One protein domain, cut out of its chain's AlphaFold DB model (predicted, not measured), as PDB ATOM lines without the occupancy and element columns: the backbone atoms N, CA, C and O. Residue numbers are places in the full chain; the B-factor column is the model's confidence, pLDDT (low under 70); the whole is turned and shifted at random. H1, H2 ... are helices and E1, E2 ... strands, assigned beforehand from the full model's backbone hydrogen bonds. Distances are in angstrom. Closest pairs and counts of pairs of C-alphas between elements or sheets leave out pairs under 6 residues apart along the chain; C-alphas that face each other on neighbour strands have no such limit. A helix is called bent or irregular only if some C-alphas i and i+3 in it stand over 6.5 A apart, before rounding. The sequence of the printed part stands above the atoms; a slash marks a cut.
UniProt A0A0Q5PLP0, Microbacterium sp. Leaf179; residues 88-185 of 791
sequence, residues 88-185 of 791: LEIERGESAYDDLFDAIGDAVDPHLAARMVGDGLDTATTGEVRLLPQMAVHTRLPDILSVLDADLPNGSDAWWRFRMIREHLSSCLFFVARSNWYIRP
ATOM      1  N   LEU A  88     -17.214  33.106  -9.367       96.38
ATOM      2  CA  LEU A  88     -17.482  33.345 -10.781       96.38
ATOM      3  C   LEU A  88     -18.891  32.850 -11.115       96.38
ATOM      4  O   LEU A  88     -19.198  31.674 -10.930       96.38
ATOM      5  N   GLU A  89     -19.730  33.747 -11.619       95.75
ATOM      6  CA  GLU A  89     -21.068  33.449 -12.123       95.75
ATOM      7  C   GLU A  89     -21.113  33.735 -13.625       95.75
ATOM      8  O   GLU A  89     -20.566  34.741 -14.070       95.75
ATOM      9  N   ILE A  90     -21.708  32.815 -14.386       96.06
ATOM     10  CA  ILE A  90     -21.868  32.914 -15.844       96.06
ATOM     11  C   ILE A  90     -23.334  32.624 -16.140       96.06
ATOM     12  O   ILE A  90     -23.788  31.487 -15.959       96.06
ATOM     13  N   GLU A  91     -24.087  33.654 -16.519       93.25
ATOM     14  CA  GLU A  91     -25.530  33.549 -16.724       93.25
ATOM     15  C   GLU A  91     -25.874  32.812 -18.025       93.25
ATOM     16  O   GLU A  91     -25.153  32.867 -19.024       93.25
ATOM     17  N   ARG A  92     -27.032  32.145 -18.040       89.44
ATOM     18  CA  ARG A  92     -27.585  31.574 -19.269       89.44
ATOM     19  C   ARG A  92     -27.823  32.695 -20.282       89.44
ATOM     20  O   ARG A  92     -28.610  33.607 -20.034       89.44
ATOM     21  N   GLY A  93     -27.192  32.579 -21.446       88.69
ATOM     22  CA  GLY A  93     -27.222  33.587 -22.508       88.69
ATOM     23  C   GLY A  93     -25.875  34.273 -22.735       88.69
ATOM     24  O   GLY A  93     -25.698  34.910 -23.773       88.69
ATOM     25  N   GLU A  94     -24.918  34.118 -21.818       91.69
ATOM     26  CA  GLU A  94     -23.506  34.391 -22.094       91.69
ATOM     27  C   GLU A  94     -22.909  33.267 -22.954       91.69
ATOM     28  O   GLU A  94     -23.268  32.104 -22.771       91.69
ATOM     29  N   SER A  95     -21.984  33.587 -23.870       89.31
ATOM     30  CA  SER A  95     -21.363  32.584 -24.761       89.31
ATOM     31  C   SER A  95     -20.679  31.463 -23.978       89.31
ATOM     32  O   SER A  95     -20.918  30.289 -24.236       89.31
ATOM     33  N   ALA A  96     -19.953  31.834 -22.919       94.06
ATOM     34  CA  ALA A  96     -19.256  30.895 -22.050       94.06
ATOM     35  C   ALA A  96     -20.177  29.840 -21.403       94.06
ATOM     36  O   ALA A  96     -19.692  28.796 -20.977       94.06
ATOM     37  N   TYR A  97     -21.489  30.082 -21.285       94.75
ATOM     38  CA  TYR A  97     -22.400  29.144 -20.624       94.75
ATOM     39  C   TYR A  97     -22.509  27.812 -21.381       94.75
ATOM     40  O   TYR A  97     -22.393  26.753 -20.758       94.75
ATOM     41  N   ASP A  98     -22.732  27.869 -22.698       91.81
ATOM     42  CA  ASP A  98     -22.876  26.682 -23.547       91.81
ATOM     43  C   ASP A  98     -21.498  26.071 -23.851       91.81
ATOM     44  O   ASP A  98     -21.316  24.860 -23.709       91.81
ATOM     45  N   ASP A  99     -20.497  26.914 -24.137       94.38
ATOM     46  CA  ASP A  99     -19.126  26.483 -24.448       94.38
ATOM     47  C   ASP A  99     -18.469  25.718 -23.278       94.38
ATOM     48  O   ASP A  99     -17.656  24.814 -23.485       94.38
ATOM     49  N   LEU A 100     -18.858  26.005 -22.029       95.00
ATOM     50  CA  LEU A 100     -18.420  25.228 -20.864       95.00
ATOM     51  C   LEU A 100     -18.940  23.785 -20.877       95.00
ATOM     52  O   LEU A 100     -18.202  22.881 -20.480       95.00
ATOM     53  N   PHE A 101     -20.177  23.540 -21.323       91.31
ATOM     54  CA  PHE A 101     -20.683  22.169 -21.458       91.31
ATOM     55  C   PHE A 101     -19.892  21.398 -22.516       91.31
ATOM     56  O   PHE A 101     -19.533  20.244 -22.278       91.31
ATOM     57  N   ASP A 102     -19.552  22.053 -23.626       90.25
ATOM     58  CA  ASP A 102     -18.728  21.467 -24.682       90.25
ATOM     59  C   ASP A 102     -17.299  21.173 -24.197       90.25
ATOM     60  O   ASP A 102     -16.767  20.091 -24.461       90.25
ATOM     61  N   ALA A 103     -16.693  22.083 -23.425       92.81
ATOM     62  CA  ALA A 103     -15.360  21.897 -22.849       92.81
ATOM     63  C   ALA A 103     -15.296  20.740 -21.841       92.81
ATOM     64  O   ALA A 103     -14.294  20.029 -21.760       92.81
ATOM     65  N   ILE A 104     -16.360  20.530 -21.064       89.31
ATOM     66  CA  ILE A 104     -16.434  19.401 -20.130       89.31
ATOM     67  C   ILE A 104     -16.700  18.085 -20.880       89.31
ATOM     68  O   ILE A 104     -16.160  17.034 -20.511       89.31
ATOM     69  N   GLY A 105     -17.487  18.145 -21.956       85.25
ATOM     70  CA  GLY A 105     -17.723  17.043 -22.880       85.25
ATOM     71  C   GLY A 105     -18.366  15.821 -22.221       85.25
ATOM     72  O   GLY A 105     -19.329  15.923 -21.463       85.25
ATOM     73  N   ASP A 106     -17.809  14.644 -22.500       82.50
ATOM     74  CA  ASP A 106     -18.293  13.340 -22.021       82.50
ATOM     75  C   ASP A 106     -18.139  13.112 -20.508       82.50
ATOM     76  O   ASP A 106     -18.610  12.103 -19.982       82.50
ATOM     77  N   ALA A 107     -17.510  14.048 -19.794       76.88
ATOM     78  CA  ALA A 107     -17.385  13.987 -18.344       76.88
ATOM     79  C   ALA A 107     -18.685  14.393 -17.615       76.88
ATOM     80  O   ALA A 107     -18.792  14.222 -16.398       76.88
ATOM     81  N   VAL A 108     -19.670  14.926 -18.347       77.81
ATOM     82  CA  VAL A 108     -21.024  15.234 -17.871       77.81
ATOM     83  C   VAL A 108     -22.031  14.330 -18.576       77.81
ATOM     84  O   VAL A 108     -21.925  14.078 -19.773       77.81
ATOM     85  N   ASP A 109     -23.038  13.861 -17.833       76.50
ATOM     86  CA  ASP A 109     -24.164  13.111 -18.396       76.50
ATOM     87  C   ASP A 109     -24.811  13.901 -19.557       76.50
ATOM     88  O   ASP A 109     -25.313  15.011 -19.333       76.50
ATOM     89  N   PRO A 110     -24.860  13.345 -20.782       77.19
ATOM     90  CA  PRO A 110     -25.479  14.006 -21.927       77.19
ATOM     91  C   PRO A 110     -26.935  14.415 -21.678       77.19
ATOM     92  O   PRO A 110     -27.382  15.441 -22.194       77.19
ATOM     93  N   HIS A 111     -27.684  13.667 -20.859       76.94
ATOM     94  CA  HIS A 111     -29.054  14.037 -20.505       76.94
ATOM     95  C   HIS A 111     -29.093  15.247 -19.573       76.94
ATOM     96  O   HIS A 111     -29.998  16.074 -19.692       76.94
ATOM     97  N   LEU A 112     -28.134  15.372 -18.651       79.38
ATOM     98  CA  LEU A 112     -27.984  16.568 -17.826       79.38
ATOM     99  C   LEU A 112     -27.689  17.787 -18.707       79.38
ATOM    100  O   LEU A 112     -28.408  18.779 -18.604       79.38
ATOM    101  N   ALA A 113     -26.707  17.694 -19.606       83.62
ATOM    102  CA  ALA A 113     -26.373  18.778 -20.533       83.62
ATOM    103  C   ALA A 113     -27.586  19.182 -21.394       83.62
ATOM    104  O   ALA A 113     -27.960  20.355 -21.439       83.62
ATOM    105  N   ALA A 114     -28.289  18.205 -21.977       82.44
ATOM    106  CA  ALA A 114     -29.482  18.451 -22.786       82.44
ATOM    107  C   ALA A 114     -30.604  19.164 -22.006       82.44
ATOM    108  O   ALA A 114     -31.269  20.043 -22.558       82.44
ATOM    109  N   ARG A 115     -30.811  18.832 -20.721       80.50
ATOM    110  CA  ARG A 115     -31.795  19.524 -19.863       80.50
ATOM    111  C   ARG A 115     -31.379  20.953 -19.509       80.50
ATOM    112  O   ARG A 115     -32.248  21.817 -19.400       80.50
ATOM    113  N   MET A 116     -30.083  21.196 -19.308       85.75
ATOM    114  CA  MET A 116     -29.560  22.513 -18.924       85.75
ATOM    115  C   MET A 116     -29.533  23.501 -20.097       85.75
ATOM    116  O   MET A 116     -29.775  24.691 -19.886       85.75
ATOM    117  N   VAL A 117     -29.286  23.015 -21.316       84.56
ATOM    118  CA  VAL A 117     -29.184  23.842 -22.531       84.56
ATOM    119  C   VAL A 117     -30.521  23.946 -23.276       84.56
ATOM    120  O   VAL A 117     -30.862  25.017 -23.775       84.56
ATOM    121  N   GLY A 118     -31.318  22.871 -23.315       80.75
ATOM    122  CA  GLY A 118     -32.520  22.776 -24.149       80.75
ATOM    123  C   GLY A 118     -33.593  23.845 -23.884       80.75
ATOM    124  O   GLY A 118     -33.679  24.436 -22.808       80.75
ATOM    125  N   ASP A 119     -34.469  24.072 -24.866       70.38
ATOM    126  CA  ASP A 119     -35.498  25.132 -24.834       70.38
ATOM    127  C   ASP A 119     -36.826  24.718 -24.177       70.38
ATOM    128  O   ASP A 119     -37.660  25.565 -23.858       70.38
ATOM    129  N   GLY A 120     -37.037  23.421 -23.926       64.06
ATOM    130  CA  GLY A 120     -38.277  22.911 -23.338       64.06
ATOM    131  C   GLY A 120     -38.496  23.396 -21.900       64.06
ATOM    132  O   GLY A 120     -37.582  23.333 -21.074       64.06
ATOM    133  N   LEU A 121     -39.708  23.859 -21.583       49.25
ATOM    134  CA  LEU A 121     -40.145  24.191 -20.221       49.25
ATOM    135  C   LEU A 121     -40.472  22.906 -19.449       49.25
ATOM    136  O   LEU A 121     -41.632  22.590 -19.214       49.25
ATOM    137  N   ASP A 122     -39.452  22.144 -19.068       54.16
ATOM    138  CA  ASP A 122     -39.621  21.164 -17.999       54.16
ATOM    139  C   ASP A 122     -39.553  21.919 -16.666       54.16
ATOM    140  O   ASP A 122     -38.481  22.363 -16.241       54.16
ATOM    141  N   THR A 123     -40.704  22.123 -16.025       48.66
ATOM    142  CA  THR A 123     -40.814  22.820 -14.736       48.66
ATOM    143  C   THR A 123     -39.955  22.160 -13.656       48.66
ATOM    144  O   THR A 123     -39.458  22.870 -12.781       48.66
ATOM    145  N   ALA A 124     -39.661  20.856 -13.763       51.66
ATOM    146  CA  ALA A 124     -38.772  20.144 -12.846       51.66
ATOM    147  C   ALA A 124     -37.298  20.591 -12.941       51.66
ATOM    148  O   ALA A 124     -36.535  20.396 -11.992       51.66
ATOM    149  N   THR A 125     -36.885  21.202 -14.060       57.34
ATOM    150  CA  THR A 125     -35.485  21.607 -14.314       57.34
ATOM    151  C   THR A 125     -35.129  22.989 -13.765       57.34
ATOM    152  O   THR A 125     -33.953  23.289 -13.581       57.34
ATOM    153  N   THR A 126     -36.111  23.841 -13.454       59.44
ATOM    154  CA  THR A 126     -35.855  25.226 -12.997       59.44
ATOM    155  C   THR A 126     -35.263  25.275 -11.581       59.44
ATOM    156  O   THR A 126     -34.408  26.107 -11.265       59.44
ATOM    157  N   GLY A 127     -35.666  24.326 -10.733       66.81
ATOM    158  CA  GLY A 127     -35.134  24.134  -9.385       66.81
ATOM    159  C   GLY A 127     -33.822  23.341  -9.328       66.81
ATOM    160  O   GLY A 127     -33.184  23.312  -8.273       66.81
ATOM    161  N   GLU A 128     -33.408  22.711 -10.431       79.38
ATOM    162  CA  GLU A 128     -32.308  21.746 -10.474       79.38
ATOM    163  C   GLU A 128     -30.933  22.421 -10.311       79.38
ATOM    164  O   GLU A 128     -30.596  23.350 -11.038       79.38
ATOM    165  N   VAL A 129     -30.123  21.924  -9.368       88.00
ATOM    166  CA  VAL A 129     -28.710  22.308  -9.199       88.00
ATOM    167  C   VAL A 129     -27.854  21.047  -9.163       88.00
ATOM    168  O   VAL A 129     -28.256  20.035  -8.577       88.00
ATOM    169  N   ARG A 130     -26.681  21.082  -9.794       87.88
ATOM    170  CA  ARG A 130     -25.683  20.008  -9.766       87.88
ATOM    171  C   ARG A 130     -24.321  20.544  -9.370       87.88
ATOM    172  O   ARG A 130     -23.953  21.636  -9.770       87.88
ATOM    173  N   LEU A 131     -23.594  19.762  -8.581       92.75
ATOM    174  CA  LEU A 131     -22.144  19.875  -8.444       92.75
ATOM    175  C   LEU A 131     -21.518  19.043  -9.574       92.75
ATOM    176  O   LEU A 131     -22.117  18.043  -9.961       92.75
ATOM    177  N   LEU A 132     -20.354  19.427 -10.098       91.00
ATOM    178  CA  LEU A 132     -19.583  18.590 -11.022       91.00
ATOM    179  C   LEU A 132     -18.465  17.805 -10.326       91.00
ATOM    180  O   LEU A 132     -17.934  18.263  -9.303       91.00
ATOM    181  N   PRO A 133     -18.089  16.622 -10.854       90.00
ATOM    182  CA  PRO A 133     -17.074  15.789 -10.225       90.00
ATOM    183  C   PRO A 133     -15.715  16.480 -10.298       90.00
ATOM    184  O   PRO A 133     -15.271  16.880 -11.370       90.00
ATOM    185  N   GLN A 134     -15.020  16.586  -9.168       90.94
ATOM    186  CA  GLN A 134     -13.735  17.289  -9.088       90.94
ATOM    187  C   GLN A 134     -12.686  16.672 -10.024       90.94
ATOM    188  O   GLN A 134     -11.970  17.397 -10.703       90.94
ATOM    189  N   MET A 135     -12.650  15.340 -10.130       88.19
ATOM    190  CA  MET A 135     -11.742  14.640 -11.050       88.19
ATOM    191  C   MET A 135     -12.086  14.877 -12.529       88.19
ATOM    192  O   MET A 135     -11.191  14.993 -13.365       88.19
ATOM    193  N   ALA A 136     -13.380  14.980 -12.856       87.56
ATOM    194  CA  ALA A 136     -13.837  15.286 -14.212       87.56
ATOM    195  C   ALA A 136     -13.421  16.706 -14.616       87.56
ATOM    196  O   ALA A 136     -12.816  16.906 -15.667       87.56
ATOM    197  N   VAL A 137     -13.668  17.675 -13.727       91.88
ATOM    198  CA  VAL A 137     -13.226  19.065 -13.891       91.88
ATOM    199  C   VAL A 137     -11.706  19.138 -14.024       91.88
ATOM    200  O   VAL A 137     -11.210  19.834 -14.902       91.88
ATOM    201  N   HIS A 138     -10.957  18.403 -13.198       91.75
ATOM    202  CA  HIS A 138      -9.497  18.404 -13.251       91.75
ATOM    203  C   HIS A 138      -8.959  17.917 -14.602       91.75
ATOM    204  O   HIS A 138      -8.116  18.585 -15.200       91.75
ATOM    205  N   THR A 139      -9.496  16.809 -15.122       91.19
ATOM    206  CA  THR A 139      -9.115  16.257 -16.435       91.19
ATOM    207  C   THR A 139      -9.373  17.248 -17.578       91.19
ATOM    208  O   THR A 139      -8.592  17.313 -18.526       91.19
ATOM    209  N   ARG A 140     -10.451  18.037 -17.487       94.25
ATOM    210  CA  ARG A 140     -10.883  19.016 -18.503       94.25
ATOM    211  C   ARG A 140     -10.419  20.446 -18.225       94.25
ATOM    212  O   ARG A 140     -10.786  21.368 -18.947       94.25
ATOM    213  N   LEU A 141      -9.593  20.653 -17.200       93.94
ATOM    214  CA  LEU A 141      -9.195  21.986 -16.752       93.94
ATOM    215  C   LEU A 141      -8.538  22.844 -17.854       93.94
ATOM    216  O   LEU A 141      -8.849  24.033 -17.904       93.94
ATOM    217  N   PRO A 142      -7.682  22.302 -18.751       95.06
ATOM    218  CA  PRO A 142      -7.127  23.084 -19.856       95.06
ATOM    219  C   PRO A 142      -8.194  23.620 -20.821       95.06
ATOM    220  O   PRO A 142      -8.116  24.781 -21.221       95.06
ATOM    221  N   ASP A 143      -9.197  22.804 -21.153       96.00
ATOM    222  CA  ASP A 143     -10.286  23.172 -22.065       96.00
ATOM    223  C   ASP A 143     -11.198  24.223 -21.412       96.00
ATOM    224  O   ASP A 143     -11.506  25.252 -22.011       96.00
ATOM    225  N   ILE A 144     -11.533  24.025 -20.130       96.19
ATOM    226  CA  ILE A 144     -12.298  24.985 -19.320       96.19
ATOM    227  C   ILE A 144     -11.577  26.337 -19.251       96.19
ATOM    228  O   ILE A 144     -12.195  27.379 -19.458       96.19
ATOM    229  N   LEU A 145     -10.268  26.345 -18.973       96.31
ATOM    230  CA  LEU A 145      -9.479  27.579 -18.935       96.31
ATOM    231  C   LEU A 145      -9.477  28.290 -20.291       96.31
ATOM    232  O   LEU A 145      -9.565  29.513 -20.317       96.31
ATOM    233  N   SER A 146      -9.412  27.539 -21.394       96.19
ATOM    234  CA  SER A 146      -9.471  28.110 -22.740       96.19
ATOM    235  C   SER A 146     -10.790  28.841 -22.995       96.19
ATOM    236  O   SER A 146     -10.756  29.946 -23.528       96.19
ATOM    237  N   VAL A 147     -11.925  28.256 -22.597       96.50
ATOM    238  CA  VAL A 147     -13.252  28.894 -22.698       96.50
ATOM    239  C   VAL A 147     -13.306  30.156 -21.838       96.50
ATOM    240  O   VAL A 147     -13.609  31.241 -22.326       96.50
ATOM    241  N   LEU A 148     -12.920  30.062 -20.561       96.19
ATOM    242  CA  LEU A 148     -12.991  31.201 -19.640       96.19
ATOM    243  C   LEU A 148     -12.055  32.360 -20.033       96.19
ATOM    244  O   LEU A 148     -12.425  33.521 -19.865       96.19
ATOM    245  N   ASP A 149     -10.858  32.076 -20.557       93.75
ATOM    246  CA  ASP A 149      -9.930  33.106 -21.049       93.75
ATOM    247  C   ASP A 149     -10.435  33.762 -22.356       93.75
ATOM    248  O   ASP A 149     -10.145  34.939 -22.592       93.75
ATOM    249  N   ALA A 150     -11.160  33.027 -23.209       93.38
ATOM    250  CA  ALA A 150     -11.633  33.511 -24.509       93.38
ATOM    251  C   ALA A 150     -12.959  34.283 -24.427       93.38
ATOM    252  O   ALA A 150     -13.093  35.342 -25.045       93.38
ATOM    253  N   ASP A 151     -13.913  33.767 -23.652       92.56
ATOM    254  CA  ASP A 151     -15.318  34.161 -23.763       92.56
ATOM    255  C   ASP A 151     -15.759  35.157 -22.686       92.56
ATOM    256  O   ASP A 151     -16.784  35.823 -22.845       92.56
ATOM    257  N   LEU A 152     -14.976  35.331 -21.613       92.88
ATOM    258  CA  LEU A 152     -15.261  36.341 -20.593       92.88
ATOM    259  C   LEU A 152     -14.831  37.745 -21.063       92.88
ATOM    260  O   LEU A 152     -13.636  37.996 -21.258       92.88
ATOM    261  N   PRO A 153     -15.751  38.726 -21.167       90.81
ATOM    262  CA  PRO A 153     -15.405  40.065 -21.630       90.81
ATOM    263  C   PRO A 153     -14.418  40.765 -20.687       90.81
ATOM    264  O   PRO A 153     -14.696  40.935 -19.496       90.81
ATOM    265  N   ASN A 154     -13.292  41.240 -21.227       89.50
ATOM    266  CA  ASN A 154     -12.275  41.965 -20.461       89.50
ATOM    267  C   ASN A 154     -12.876  43.144 -19.683       89.50
ATOM    268  O   ASN A 154     -13.505  44.036 -20.251       89.50
ATOM    269  N   GLY A 155     -12.620  43.172 -18.375       86.19
ATOM    270  CA  GLY A 155     -13.093  44.227 -17.480       86.19
ATOM    271  C   GLY A 155     -14.526  44.054 -16.965       86.19
ATOM    272  O   GLY A 155     -14.938  44.863 -16.134       86.19
ATOM    273  N   SER A 156     -15.257  43.016 -17.394       89.94
ATOM    274  CA  SER A 156     -16.515  42.611 -16.751       89.94
ATOM    275  C   SER A 156     -16.281  42.121 -15.315       89.94
ATOM    276  O   SER A 156     -15.158  41.773 -14.942       89.94
ATOM    277  N   ASP A 157     -17.335  42.087 -14.490       88.19
ATOM    278  CA  ASP A 157     -17.233  41.552 -13.123       88.19
ATOM    279  C   ASP A 157     -16.810  40.075 -13.141       88.19
ATOM    280  O   ASP A 157     -15.822  39.732 -12.494       88.19
ATOM    281  N   ALA A 158     -17.447  39.243 -13.977       91.75
ATOM    282  CA  ALA A 158     -17.084  37.837 -14.172       91.75
ATOM    283  C   ALA A 158     -15.595  37.666 -14.519       91.75
ATOM    284  O   ALA A 158     -14.904  36.854 -13.906       91.75
ATOM    285  N   TRP A 159     -15.050  38.502 -15.410       92.88
ATOM    286  CA  TRP A 159     -13.621  38.486 -15.736       92.88
ATOM    287  C   TRP A 159     -12.729  38.779 -14.519       92.88
ATOM    288  O   TRP A 159     -11.734  38.089 -14.290       92.88
ATOM    289  N   TRP A 160     -13.078  39.769 -13.691       90.69
ATOM    290  CA  TRP A 160     -12.323  40.060 -12.466       90.69
ATOM    291  C   TRP A 160     -12.413  38.932 -11.433       90.69
ATOM    292  O   TRP A 160     -11.402  38.623 -10.798       90.69
ATOM    293  N   ARG A 161     -13.582  38.296 -11.281       93.19
ATOM    294  CA  ARG A 161     -13.753  37.133 -10.393       93.19
ATOM    295  C   ARG A 161     -12.961  35.936 -10.888       93.19
ATOM    296  O   ARG A 161     -12.243  35.322 -10.103       93.19
ATOM    297  N   PHE A 162     -12.991  35.670 -12.190       95.19
ATOM    298  CA  PHE A 162     -12.178  34.627 -12.799       95.19
ATOM    299  C   PHE A 162     -10.689  34.849 -12.518       95.19
ATOM    300  O   PHE A 162     -10.014  33.937 -12.050       95.19
ATOM    301  N   ARG A 163     -10.176  36.079 -12.657       92.62
ATOM    302  CA  ARG A 163      -8.777  36.395 -12.316       92.62
ATOM    303  C   ARG A 163      -8.397  36.118 -10.861       92.62
ATOM    304  O   ARG A 163      -7.226  35.855 -10.603       92.62
ATOM    305  N   MET A 164      -9.344  36.191  -9.926       92.56
ATOM    306  CA  MET A 164      -9.107  35.876  -8.511       92.56
ATOM    307  C   MET A 164      -8.962  34.373  -8.254       92.56
ATOM    308  O   MET A 164      -8.295  33.991  -7.295       92.56
ATOM    309  N   ILE A 165      -9.569  33.527  -9.092       95.19
ATOM    310  CA  ILE A 165      -9.572  32.064  -8.926       95.19
ATOM    311  C   ILE A 165      -8.743  31.316  -9.973       95.19
ATOM    312  O   ILE A 165      -8.473  30.137  -9.780       95.19
ATOM    313  N   ARG A 166      -8.316  31.978 -11.055       94.94
ATOM    314  CA  ARG A 166      -7.695  31.370 -12.244       94.94
ATOM    315  C   ARG A 166      -6.571  30.387 -11.917       94.94
ATOM    316  O   ARG A 166      -6.603  29.250 -12.375       94.94
ATOM    317  N   GLU A 167      -5.610  30.802 -11.094       93.25
ATOM    318  CA  GLU A 167      -4.439  29.977 -10.742       93.25
ATOM    319  C   GLU A 167      -4.779  28.804  -9.806       93.25
ATOM    320  O   GLU A 167      -4.000  27.864  -9.677       93.25
ATOM    321  N   HIS A 168      -5.957  28.832  -9.177       94.62
ATOM    322  CA  HIS A 168      -6.416  27.851  -8.192       94.62
ATOM    323  C   HIS A 168      -7.750  27.209  -8.596       94.62
ATOM    324  O   HIS A 168      -8.478  26.681  -7.748       94.62
ATOM    325  N   LEU A 169      -8.089  27.240  -9.889       95.25
ATOM    326  CA  LEU A 169      -9.385  26.796 -10.402       95.25
ATOM    327  C   LEU A 169      -9.655  25.311 -10.094       95.25
ATOM    328  O   LEU A 169     -10.793  24.931  -9.839       95.25
ATOM    329  N   SER A 170      -8.602  24.494 -10.002       93.12
ATOM    330  CA  SER A 170      -8.659  23.086  -9.581       93.12
ATOM    331  C   SER A 170      -9.153  22.868  -8.145       93.12
ATOM    332  O   SER A 170      -9.554  21.761  -7.808       93.12
ATOM    333  N   SER A 171      -9.117  23.895  -7.290       94.38
ATOM    334  CA  SER A 171      -9.626  23.853  -5.909       94.38
ATOM    335  C   SER A 171     -11.056  24.401  -5.772       94.38
ATOM    336  O   SER A 171     -11.628  24.414  -4.675       94.38
ATOM    337  N   CYS A 172     -11.639  24.875  -6.878       97.06
ATOM    338  CA  CYS A 172     -12.994  25.403  -6.921       97.06
ATOM    339  C   CYS A 172     -14.011  24.286  -7.169       97.06
ATOM    340  O   CYS A 172     -13.766  23.333  -7.905       97.06
ATOM    341  N   LEU A 173     -15.189  24.433  -6.573       96.81
ATOM    342  CA  LEU A 173     -16.367  23.634  -6.870       96.81
ATOM    343  C   LEU A 173     -17.122  24.269  -8.040       96.81
ATOM    344  O   LEU A 173     -17.259  25.491  -8.103       96.81
ATOM    345  N   PHE A 174     -17.620  23.428  -8.942       96.19
ATOM    346  CA  PHE A 174     -18.362  23.836 -10.131       96.19
ATOM    347  C   PHE A 174     -19.820  23.447  -9.938       96.19
ATOM    348  O   PHE A 174     -20.159  22.264  -9.994       96.19
ATOM    349  N   PHE A 175     -20.666  24.436  -9.670       95.31
ATOM    350  CA  PHE A 175     -22.105  24.249  -9.599       95.31
ATOM    351  C   PHE A 175     -22.754  24.698 -10.904       95.31
ATOM    352  O   PHE A 175     -22.381  25.726 -11.466       95.31
ATOM    353  N   VAL A 176     -23.753  23.951 -11.356       92.56
ATOM    354  CA  VAL A 176     -24.528  24.274 -12.549       92.56
ATOM    355  C   VAL A 176     -26.015  24.171 -12.264       92.56
ATOM    356  O   VAL A 176     -26.493  23.220 -11.638       92.56
ATOM    357  N   ALA A 177     -26.742  25.181 -12.710       91.38
ATOM    358  CA  ALA A 177     -28.188  25.203 -12.789       91.38
ATOM    359  C   ALA A 177     -28.571  25.736 -14.165       91.38
ATOM    360  O   ALA A 177     -27.775  26.401 -14.821       91.38
ATOM    361  N   ARG A 178     -29.824  25.531 -14.569       89.06
ATOM    362  CA  ARG A 178     -30.303  26.044 -15.856       89.06
ATOM    363  C   ARG A 178     -30.160  27.565 -15.991       89.06
ATOM    364  O   ARG A 178     -30.119  28.077 -17.099       89.06
ATOM    365  N   SER A 179     -30.148  28.296 -14.879       88.31
ATOM    366  CA  SER A 179     -29.991  29.750 -14.870       88.31
ATOM    367  C   SER A 179     -28.556  30.214 -15.103       88.31
ATOM    368  O   SER A 179     -28.379  31.280 -15.683       88.31
ATOM    369  N   ASN A 180     -27.556  29.471 -14.618       93.44
ATOM    370  CA  ASN A 180     -26.167  29.918 -14.577       93.44
ATOM    371  C   ASN A 180     -25.196  28.811 -14.132       93.44
ATOM    372  O   ASN A 180     -25.570  27.863 -13.431       93.44
ATOM    373  N   TRP A 181     -23.920  29.002 -14.461       95.62
ATOM    374  CA  TRP A 181     -22.804  28.374 -13.755       95.62
ATOM    375  C   TRP A 181     -22.420  29.203 -12.529       95.62
ATOM    376  O   TRP A 181     -22.523  30.430 -12.534       95.62
ATOM    377  N   TYR A 182     -21.948  28.529 -11.482       96.62
ATOM    378  CA  TYR A 182     -21.424  29.152 -10.270       96.62
ATOM    379  C   TYR A 182     -20.177  28.402  -9.795       96.62
ATOM    380  O   TYR A 182     -20.258  27.261  -9.329       96.62
ATOM    381  N   ILE A 183     -19.014  29.035  -9.938       97.69
ATOM    382  CA  ILE A 183     -17.695  28.430  -9.736       97.69
ATOM    383  C   ILE A 183     -16.970  29.177  -8.619       97.69
ATOM    384  O   ILE A 183     -16.708  30.375  -8.735       97.69
ATOM    385  N   ARG A 184     -16.639  28.481  -7.528       96.38
ATOM    386  CA  ARG A 184     -15.969  29.086  -6.362       96.38
ATOM    387  C   ARG A 184     -15.298  28.053  -5.462       96.38
ATOM    388  O   ARG A 184     -15.732  26.900  -5.439       96.38
ATOM    389  N   PRO A 185     -14.318  28.430  -4.628       95.69
ATOM    390  CA  PRO A 185     -13.962  27.614  -3.477       95.69
ATOM    391  C   PRO A 185     -15.122  27.598  -2.464       95.69
ATOM    392  O   PRO A 185     -15.834  28.593  -2.289       95.69
TER     393      PRO A 185
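What this domain is: This is residues 88 to 185 of the 791 residues of a protein of Microbacterium sp. Leaf179 (UniProt A0A0Q5PLP0). A wall of four short strands, E1, E4, E3 and E2, has helices on one face and its other face bare: H1 crosses over E4 and E3, H2 packs on it near E3, and H6 packs beside E1 and E4. H5 fills the place between H1 and H6 and packs on both, H4 packs on the last residues of H1, and the short H3 sits far from the core. The printed part has 98 residues with six named helices and four named strands, in the order E1 H1 H2 H3 E2 H4 H5 H6 E3 E4; the sheet's order is E1, E4, E3, E2, antiparallel throughout. The class is mixed, helices and strands. The whole is compact, with a radius of gyration of the C-alphas of 12.8 A and spans of 36 by 28 by 20 A.

How they stand to each other: Start at E1, residues 88 to 91, an edge strand antiparallel to E4, residues 180 to 184, with N 88 and O 183 2.8 A apart, within hydrogen-bond range. E4 forms a hairpin with E3, residues 173 to 177, where N 175 and O 182 are 2.9 A apart. E3 is the antiparallel neighbour of the other edge strand, E2, residues 129 to 131, with N 130 and O 176 at 2.8 A. Next look at H1, residues 95 to 107, which lies over E4 and E3 at a height over the sheet of 10.9 A and runs across the strands, at 70 degrees to E3 on the local plane; 2 of its C-alphas fall on E1, and it only just does not lie over that strand. H2, residues 110 to 117, is on the sheet too, its C-alpha of Met 116 6.8 A from that of Ala 177. H2 and H1 are close but not clearly touching, 6.7 A between the closest C-alphas, of Ala 113 and Phe 101. H3, residues 123 to 126, is not on the sheet, and is close to H2 but not clearly touching it, with Thr 125 and Arg 115 closest at 7.0 A between C-alphas. Residues 104 to 107 of H1 touch H4, residues 134 to 139, about perpendicular at 88 degrees, the closest C-alphas being those of Ala 107 and Ala 136, 5.6 A apart. H5, residues 141 to 151, touches H1 at a shallow tilt of 14 degrees, opposite ways, with the C-alphas of Asp 143 and Ala 103 closest at 5.3 A. H5 forms a helical hairpin with H6, residues 157 to 171, at a shallow tilt of 7 degrees, closest at the C-alphas of Leu 141 and Ser 170, 7.3 A. H6 is on the same face of the sheet as H1, at a height of 5.4 A, over none of the strands. Together H1, H2 and H6 on one face of the sheet make two layers, helices on one face of a sheet. Every O i to N i+4 pair is within hydrogen-bond range in H2, H4 and H5, against 6 of 9 in H1 and 7 of 11 in H6; H3 is too short for such a pair.

Where its parts are: Find C-alpha 88 at (-17.482, 33.345, -10.781), where E1 begins. H1 runs 20.1 A from C-alpha 95 to C-alpha 107; it is irregular, with C-alphas 103 and 106 9.1 A apart. H5 covers 15.3 A from residue 141 to 151. H6 starts at C-alpha 157, (-17.233, 41.552, -13.123), and covers 20.6 A; it is irregular too, with C-alphas 167 and 170 8.2 A apart. E3 is 13.3 A long, and E4 covers 13.1 A to C-alpha 184 at (-15.969, 29.086, -6.362).

The domain as a whole: The C-alphas of Leu 121 and Glu 167 are the two farthest apart, at 37.4 A. The printed part has no cut, and the links between named elements are tight. The mean pLDDT of the printed part is 87.8; residues 120 to 127, of which 123 to 126 belong to H3, are under 70.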